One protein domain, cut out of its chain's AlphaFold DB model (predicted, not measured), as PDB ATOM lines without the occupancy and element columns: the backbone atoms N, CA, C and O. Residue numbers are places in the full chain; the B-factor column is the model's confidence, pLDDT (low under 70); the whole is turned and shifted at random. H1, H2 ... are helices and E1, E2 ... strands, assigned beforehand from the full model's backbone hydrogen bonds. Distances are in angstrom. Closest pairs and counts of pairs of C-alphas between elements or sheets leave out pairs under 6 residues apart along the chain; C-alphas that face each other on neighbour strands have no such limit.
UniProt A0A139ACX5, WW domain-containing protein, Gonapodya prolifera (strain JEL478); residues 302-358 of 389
ATOM      1  N   ASP A 302      29.392 121.323 344.811       83.06
ATOM      2  CA  ASP A 302      28.335 122.245 344.401       83.06
ATOM      3  C   ASP A 302      28.739 123.681 344.762       83.06
ATOM      4  O   ASP A 302      28.737 124.079 345.927       83.06
ATOM      5  N   LYS A 303      29.064 124.485 343.740       83.62
ATOM      6  CA  LYS A 303      29.479 125.890 343.900       83.62
ATOM      7  C   LYS A 303      28.404 126.768 344.544       83.62
ATOM      8  O   LYS A 303      28.743 127.829 345.059       83.62
ATOM      9  N   ARG A 304      27.127 126.368 344.494       74.94
ATOM     10  CA  ARG A 304      26.024 127.164 345.043       74.94
ATOM     11  C   ARG A 304      25.828 126.926 346.534       74.94
ATOM     12  O   ARG A 304      25.563 127.874 347.262       74.94
ATOM     13  N   SER A 305      25.929 125.674 346.978       82.25
ATOM     14  CA  SER A 305      25.801 125.321 348.398       82.25
ATOM     15  C   SER A 305      27.138 125.303 349.145       82.25
ATOM     16  O   SER A 305      27.138 125.272 350.373       82.25
ATOM     17  N   GLY A 306      28.268 125.314 348.429       89.69
ATOM     18  CA  GLY A 306      29.609 125.216 349.008       89.69
ATOM     19  C   GLY A 306      29.903 123.847 349.629       89.69
ATOM     20  O   GLY A 306      30.819 123.728 350.439       89.69
ATOM     21  N   ARG A 307      29.111 122.818 349.298       88.00
ATOM     22  CA  ARG A 307      29.205 121.476 349.887       88.00
ATOM     23  C   ARG A 307      29.566 120.436 348.830       88.00
ATOM     24  O   ARG A 307      29.173 120.536 347.667       88.00
ATOM     25  N   PHE A 308      30.307 119.414 349.248       90.00
ATOM     26  CA  PHE A 308      30.552 118.228 348.433       90.00
ATOM     27  C   PHE A 308      29.325 117.320 348.482       90.00
ATOM     28  O   PHE A 308      28.920 116.863 349.549       90.00
ATOM     29  N   VAL A 309      28.729 117.071 347.321       89.12
ATOM     30  CA  VAL A 309      27.598 116.159 347.157       89.12
ATOM     31  C   VAL A 309      28.141 114.825 346.632       89.12
ATOM     32  O   VAL A 309      28.943 114.833 345.689       89.12
ATOM     33  N   PRO A 310      27.746 113.670 347.205       90.38
ATOM     34  CA  PRO A 310      28.151 112.360 346.697       90.38
ATOM     35  C   PRO A 310      27.807 112.240 345.212       90.38
ATOM     36  O   PRO A 310      26.719 112.655 344.802       90.38
ATOM     37  N   SER A 311      28.699 111.674 344.392       82.25
ATOM     38  CA  SER A 311      28.490 111.634 342.935       82.25
ATOM     39  C   SER A 311      27.187 110.938 342.530       82.25
ATOM     40  O   SER A 311      26.565 111.359 341.559       82.25
ATOM     41  N   GLN A 312      26.738 109.955 343.320       80.62
ATOM     42  CA  GLN A 312      25.470 109.245 343.128       80.62
ATOM     43  C   GLN A 312      24.244 110.154 343.299       80.62
ATOM     44  O   GLN A 312      23.277 110.032 342.552       80.62
ATOM     45  N   LEU A 313      24.293 111.099 344.244       76.69
ATOM     46  CA  LEU A 313      23.217 112.074 344.455       76.69
ATOM     47  C   LEU A 313      23.269 113.199 343.419       76.69
ATOM     48  O   LEU A 313      22.238 113.722 343.013       76.69
ATOM     49  N   ALA A 314      24.471 113.547 342.957       75.31
ATOM     50  CA  ALA A 314      24.672 114.590 341.958       75.31
ATOM     51  C   ALA A 314      24.190 114.193 340.547       75.31
ATOM     52  O   ALA A 314      24.038 115.065 339.694       75.31
ATOM     53  N   SER A 315      23.982 112.898 340.281       77.44
ATOM     54  CA  SER A 315      23.401 112.394 339.031       77.44
ATOM     55  C   SER A 315      21.875 112.292 339.039       77.44
ATOM     56  O   SER A 315      21.300 112.092 337.971       77.44
ATOM     57  N   ASP A 316      21.207 112.422 340.191       76.50
ATOM     58  CA  ASP A 316      19.743 112.414 340.221       76.50
ATOM     59  C   ASP A 316      19.223 113.794 339.751       76.50
ATOM     60  O   ASP A 316      19.489 114.807 340.409       76.50
ATOM     61  N   PRO A 317      18.481 113.887 338.627       70.44
ATOM     62  CA  PRO A 317      17.891 115.145 338.160       70.44
ATOM     63  C   PRO A 317      16.963 115.791 339.204       70.44
ATOM     64  O   PRO A 317      16.764 117.008 339.180       70.44
ATOM     65  N   ARG A 318      16.484 115.018 340.191       69.81
ATOM     66  CA  ARG A 318      15.771 115.509 341.383       69.81
ATOM     67  C   ARG A 318      16.646 116.242 342.407       69.81
ATOM     68  O   ARG A 318      16.141 116.619 343.457       69.81
ATOM     69  N   PHE A 319      17.928 116.469 342.141       65.56
ATOM     70  CA  PHE A 319      18.779 117.340 342.962       65.56
ATOM     71  C   PHE A 319      19.359 118.526 342.181       65.56
ATOM     72  O   PHE A 319      19.735 119.528 342.786       65.56
ATOM     73  N   VAL A 320      19.330 118.486 340.845       71.56
ATOM     74  CA  VAL A 320      19.971 119.500 339.989       71.56
ATOM     75  C   VAL A 320      19.110 120.753 339.785       71.56
ATOM     76  O   VAL A 320      19.675 121.838 339.690       71.56
ATOM     77  N   ASP A 321      17.773 120.646 339.804       71.19
ATOM     78  CA  ASP A 321      16.870 121.792 339.596       71.19
ATOM     79  C   ASP A 321      16.126 122.244 340.870       71.19
ATOM     80  O   ASP A 321      15.043 121.746 341.178       71.19
ATOM     81  N   PRO A 322      16.609 123.272 341.597       64.25
ATOM     82  CA  PRO A 322      15.980 123.775 342.827       64.25
ATOM     83  C   PRO A 322      14.520 124.213 342.659       64.25
ATOM     84  O   PRO A 322      13.800 124.366 343.644       64.25
ATOM     85  N   ARG A 323      14.100 124.471 341.414       69.19
ATOM     86  CA  ARG A 323      12.730 124.838 341.049       69.19
ATOM     87  C   ARG A 323      11.778 123.638 341.015       69.19
ATOM     88  O   ARG A 323      10.594 123.838 341.255       69.19
ATOM     89  N   GLY A 324      12.280 122.427 340.767       72.19
ATOM     90  CA  GLY A 324      11.476 121.200 340.730       72.19
ATOM     91  C   GLY A 324      11.305 120.515 342.090       72.19
ATOM     92  O   GLY A 324      10.358 119.757 342.274       72.19
ATOM     93  N   HIS A 325      12.185 120.797 343.055       69.88
ATOM     94  CA  HIS A 325      12.279 119.999 344.294       69.88
ATOM     95  C   HIS A 325      11.291 120.405 345.375       69.88
ATOM     96  O   HIS A 325      10.959 119.615 346.254       69.88
ATOM     97  N   PHE A 326      10.813 121.643 345.318       79.69
ATOM     98  CA  PHE A 326       9.807 122.129 346.243       79.69
ATOM     99  C   PHE A 326       8.476 122.203 345.513       79.69
ATOM    100  O   PHE A 326       8.331 122.981 344.560       79.69
ATOM    101  N   SER A 327       7.505 121.422 345.997       85.88
ATOM    102  CA  SER A 327       6.102 121.627 345.647       85.88
ATOM    103  C   SER A 327       5.744 123.097 345.862       85.88
ATOM    104  O   SER A 327       6.307 123.752 346.747       85.88
ATOM    105  N   ASP A 328       4.819 123.631 345.066       85.50
ATOM    106  CA  ASP A 328       4.420 125.039 345.197       85.50
ATOM    107  C   ASP A 328       3.973 125.364 346.635       85.50
ATOM    108  O   ASP A 328       4.303 126.428 347.153       85.50
ATOM    109  N   GLY A 329       3.363 124.398 347.335       86.69
ATOM    110  CA  GLY A 329       3.040 124.505 348.762       86.69
ATOM    111  C   GLY A 329       4.268 124.641 349.671       86.69
ATOM    112  O   GLY A 329       4.288 125.501 350.545       86.69
ATOM    113  N   SER A 330       5.333 123.867 349.440       84.69
ATOM    114  CA  SER A 330       6.577 123.981 350.225       84.69
ATOM    115  C   SER A 330       7.295 125.311 349.979       84.69
ATOM    116  O   SER A 330       7.909 125.865 350.892       84.69
ATOM    117  N   ARG A 331       7.217 125.846 348.751       86.50
ATOM    118  CA  ARG A 331       7.737 127.187 348.438       86.50
ATOM    119  C   ARG A 331       6.924 128.273 349.120       86.50
ATOM    120  O   ARG A 331       7.528 129.162 349.708       86.50
ATOM    121  N   ALA A 332       5.597 128.173 349.080       88.00
ATOM    122  CA  ALA A 332       4.717 129.112 349.758       88.00
ATOM    123  C   ALA A 332       4.999 129.142 351.267       88.00
ATOM    124  O   ALA A 332       5.202 130.221 351.807       88.00
ATOM    125  N   VAL A 333       5.135 127.982 351.925       83.94
ATOM    126  CA  VAL A 333       5.491 127.919 353.356       83.94
ATOM    127  C   VAL A 333       6.846 128.575 353.623       83.94
ATOM    128  O   VAL A 333       6.949 129.412 354.506       83.94
ATOM    129  N   ARG A 334       7.881 128.290 352.821       86.19
ATOM    130  CA  ARG A 334       9.196 128.938 352.991       86.19
ATOM    131  C   ARG A 334       9.153 130.447 352.770       86.19
ATOM    132  O   ARG A 334       9.841 131.170 353.475       86.19
ATOM    133  N   GLN A 335       8.379 130.918 351.793       88.12
ATOM    134  CA  GLN A 335       8.190 132.348 351.549       88.12
ATOM    135  C   GLN A 335       7.403 133.008 352.685       88.12
ATOM    136  O   GLN A 335       7.750 134.111 353.091       88.12
ATOM    137  N   MET A 336       6.388 132.329 353.226       87.12
ATOM    138  CA  MET A 336       5.636 132.805 354.384       87.12
ATOM    139  C   MET A 336       6.512 132.856 355.636       87.12
ATOM    140  O   MET A 336       6.480 133.881 356.302       87.12
ATOM    141  N   ASN A 337       7.360 131.847 355.877       84.56
ATOM    142  CA  ASN A 337       8.296 131.791 357.010       84.56
ATOM    143  C   ASN A 337       9.278 132.976 357.058       84.56
ATOM    144  O   ASN A 337       9.810 133.281 358.119       84.56
ATOM    145  N   VAL A 338       9.539 133.649 355.930       88.19
ATOM    146  CA  VAL A 338      10.402 134.845 355.894       88.19
ATOM    147  C   VAL A 338       9.715 136.065 356.516       88.19
ATOM    148  O   VAL A 338      10.391 136.917 357.083       88.19
ATOM    149  N   PHE A 339       8.389 136.166 356.403       87.69
ATOM    150  CA  PHE A 339       7.624 137.339 356.851       87.69
ATOM    151  C   PHE A 339       6.794 137.077 358.105       87.69
ATOM    152  O   PHE A 339       6.511 137.998 358.865       87.69
ATOM    153  N   PHE A 340       6.397 135.829 358.314       88.38
ATOM    154  CA  PHE A 340       5.575 135.390 359.423       88.38
ATOM    155  C   PHE A 340       6.192 134.117 359.964       88.38
ATOM    156  O   PHE A 340       6.431 133.189 359.196       88.38
ATOM    157  N   ASP A 341       6.401 134.034 361.274       85.00
ATOM    158  CA  ASP A 341       6.754 132.772 361.916       85.00
ATOM    159  C   ASP A 341       5.531 131.836 361.896       85.00
ATOM    160  O   ASP A 341       4.762 131.710 362.851       85.00
ATOM    161  N   TYR A 342       5.274 131.256 360.722       82.62
ATOM    162  CA  TYR A 342       4.127 130.396 360.473       82.62
ATOM    163  C   TYR A 342       4.215 129.124 361.309       82.62
ATOM    164  O   TYR A 342       3.176 128.588 361.683       82.62
ATOM    165  N   GLU A 343       5.424 128.658 361.632       79.94
ATOM    166  CA  GLU A 343       5.611 127.517 362.523       79.94
ATOM    167  C   GLU A 343       5.184 127.865 363.948       79.94
ATOM    168  O   GLU A 343       4.383 127.116 364.511       79.94
ATOM    169  N   SER A 344       5.583 129.026 364.481       84.56
ATOM    170  CA  SER A 344       5.079 129.517 365.772       84.56
ATOM    171  C   SER A 344       3.556 129.672 365.767       84.56
ATOM    172  O   SER A 344       2.867 129.136 366.634       84.56
ATOM    173  N   TYR A 345       2.989 130.330 364.751       85.12
ATOM    174  CA  TYR A 345       1.538 130.526 364.657       85.12
ATOM    175  C   TYR A 345       0.766 129.203 364.512       85.12
ATOM    176  O   TYR A 345      -0.288 129.003 365.125       85.12
ATOM    177  N   ALA A 346       1.271 128.269 363.702       83.38
ATOM    178  CA  ALA A 346       0.661 126.956 363.531       83.38
ATOM    179  C   ALA A 346       0.770 126.110 364.808       83.38
ATOM    180  O   ALA A 346      -0.182 125.391 365.132       83.38
ATOM    181  N   ALA A 347       1.884 126.213 365.538       85.56
ATOM    182  CA  ALA A 347       2.079 125.573 366.833       85.56
ATOM    183  C   ALA A 347       1.088 126.122 367.866       85.56
ATOM    184  O   ALA A 347       0.301 125.342 368.397       85.56
ATOM    185  N   GLU A 348       1.005 127.443 368.049       85.88
ATOM    186  CA  GLU A 348       0.037 128.077 368.958       85.88
ATOM    187  C   GLU A 348      -1.410 127.701 368.618       85.88
ATOM    188  O   GLU A 348      -2.231 127.397 369.491       85.88
ATOM    189  N   HIS A 349      -1.745 127.667 367.329       85.00
ATOM    190  CA  HIS A 349      -3.092 127.323 366.893       85.00
ATOM    191  C   HIS A 349      -3.419 125.830 367.098       85.00
ATOM    192  O   HIS A 349      -4.575 125.471 367.362       85.00
ATOM    193  N   ASN A 350      -2.427 124.941 367.002       79.12
ATOM    194  CA  ASN A 350      -2.594 123.522 367.314       79.12
ATOM    195  C   ASN A 350      -2.613 123.266 368.827       79.12
ATOM    196  O   ASN A 350      -3.463 122.506 369.297       79.12
ATOM    197  N   GLU A 351      -1.787 123.954 369.609       75.56
ATOM    198  CA  GLU A 351      -1.835 123.931 371.074       75.56
ATOM    199  C   GLU A 351      -3.183 124.439 371.597       75.56
ATOM    200  O   GLU A 351      -3.795 123.826 372.479       75.56
ATOM    201  N   GLY A 352      -3.740 125.479 370.973       68.81
ATOM    202  CA  GLY A 352      -5.089 125.966 371.256       68.81
ATOM    203  C   GLY A 352      -6.188 124.926 370.996       68.81
ATOM    204  O   GLY A 352      -7.226 124.942 371.663       68.81
ATOM    205  N   LYS A 353      -5.966 123.978 370.075       66.44
ATOM    206  CA  LYS A 353      -6.874 122.839 369.843       66.44
ATOM    207  C   LYS A 353      -6.627 121.677 370.809       66.44
ATOM    208  O   LYS A 353      -7.590 120.986 371.150       66.44
ATOM    209  N   HIS A 354      -5.389 121.484 371.265       54.34
ATOM    210  CA  HIS A 354      -5.019 120.488 372.279       54.34
ATOM    211  C   HIS A 354      -5.304 120.920 373.719       54.34
ATOM    212  O   HIS A 354      -5.389 120.055 374.588       54.34
ATOM    213  N   ARG A 355      -5.698 122.178 373.955       55.66
ATOM    214  CA  ARG A 355      -6.602 122.550 375.067       55.66
ATOM    215  C   ARG A 355      -8.011 121.967 374.888       55.66
ATOM    216  O   ARG A 355      -9.031 122.589 375.206       55.66
ATOM    217  N   GLY A 356      -8.088 120.763 374.331       57.06
ATOM    218  CA  GLY A 356      -9.286 119.976 374.199       57.06
ATOM    219  C   GLY A 356      -9.789 119.682 375.591       57.06
ATOM    220  O   GLY A 356      -9.305 118.747 376.204       57.06
ATOM    221  N   LYS A 357     -10.737 120.510 376.052       61.81
ATOM    222  CA  LYS A 357     -11.601 120.310 377.220       61.81
ATOM    223  C   LYS A 357     -10.920 119.402 378.238       61.81
ATOM    224  O   LYS A 357     -11.201 118.198 378.213       61.81
ATOM    225  N   ASP A 358     -10.051 119.963 379.083       69.38
ATOM    226  CA  ASP A 358      -9.567 119.252 380.269       69.38
ATOM    227  C   ASP A 358     -10.729 118.435 380.804       69.38
ATOM    228  O   ASP A 358     -11.829 118.978 380.990       69.38
TER     229      ASP A 358
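This is residues 302 to 358 of the 389 residues of the protein "WW domain-containing protein" of Gonapodya prolifera (strain JEL478) (UniProt A0A139ACX5). This is a stretched-out zigzag of a chain: a small head at one end, where strand E1 and the short helices H1 and H2 follow one another, then a loop, then two longer helices, H3 and H4, which meet near their ends as an L. H4 and the tail after it stick out with residues 344 to 358 and make the far end of the length. The printed part has 57 residues, with one named strand and four named helices in the order E1, H1, H2, H3, H4, and the class is mostly helix. The whole is extended, with a radius of gyration of the C-alphas of 17.8 A, and the C-alphas span 54 by 24 by 20 A.

The printed part begins at Asp 302, and strand E1 is residues 307 to 310, with C-alpha 307 at (29.205, 121.476, 349.887). H1 is residues 311 to 314 and H2 is residues 317 to 320. H3 is residues 328 to 339, 17.2 A from first to last C-alpha, and its C-alpha 328 is at (4.420, 125.039, 345.197). H4, the longest helix with 13 residues, is residues 342 to 354, 17.9 A long, and it ends with C-alpha 354 at (-5.019, 120.488, 372.279).

E1 pairs with no named strand, and E1 and H1 meet only through their link, a tight one. H1 and H2 are close but not clearly touching, the closest C-alphas being those of Leu 313 and Phe 319, 7.0 A apart. H2 and H3 are apart, with a short link of 7 residues between them. H3 and H4 touch only at the corner by their tight link, and only just, with 3 pairs of C-alphas within 8 A; the closest are those of Met 336 and Tyr 342, 6.7 A apart. H3 touches H4 with residues 333 to 337 alone, and H4 touches H3 with residues 342 to 343 alone. Their lines stand about perpendicular, at 81 degrees. E1 and H1 are each apart from both H3 and H4, and H2 and H4 are apart. In H4 every O i to N i+4 pair is within hydrogen-bond range and in H3 6 of 8 are, while H1 and H2 are too short for such a pair.

The two C-alphas farthest apart are those of Ser 311 and Asp 358, at 53.9 A. Residues 303 to 308 stand free, and so do residues 335 to 340, of which 335 to 339 belong to H3, and residues 344 to 358, of which 344 to 354 belong to H4. The printed part has no cut, and no link is long. The mean pLDDT of the printed part is 79.0, and it is under 70 at residues 318 to 319, 322 to 323, 325 and 352 to 358.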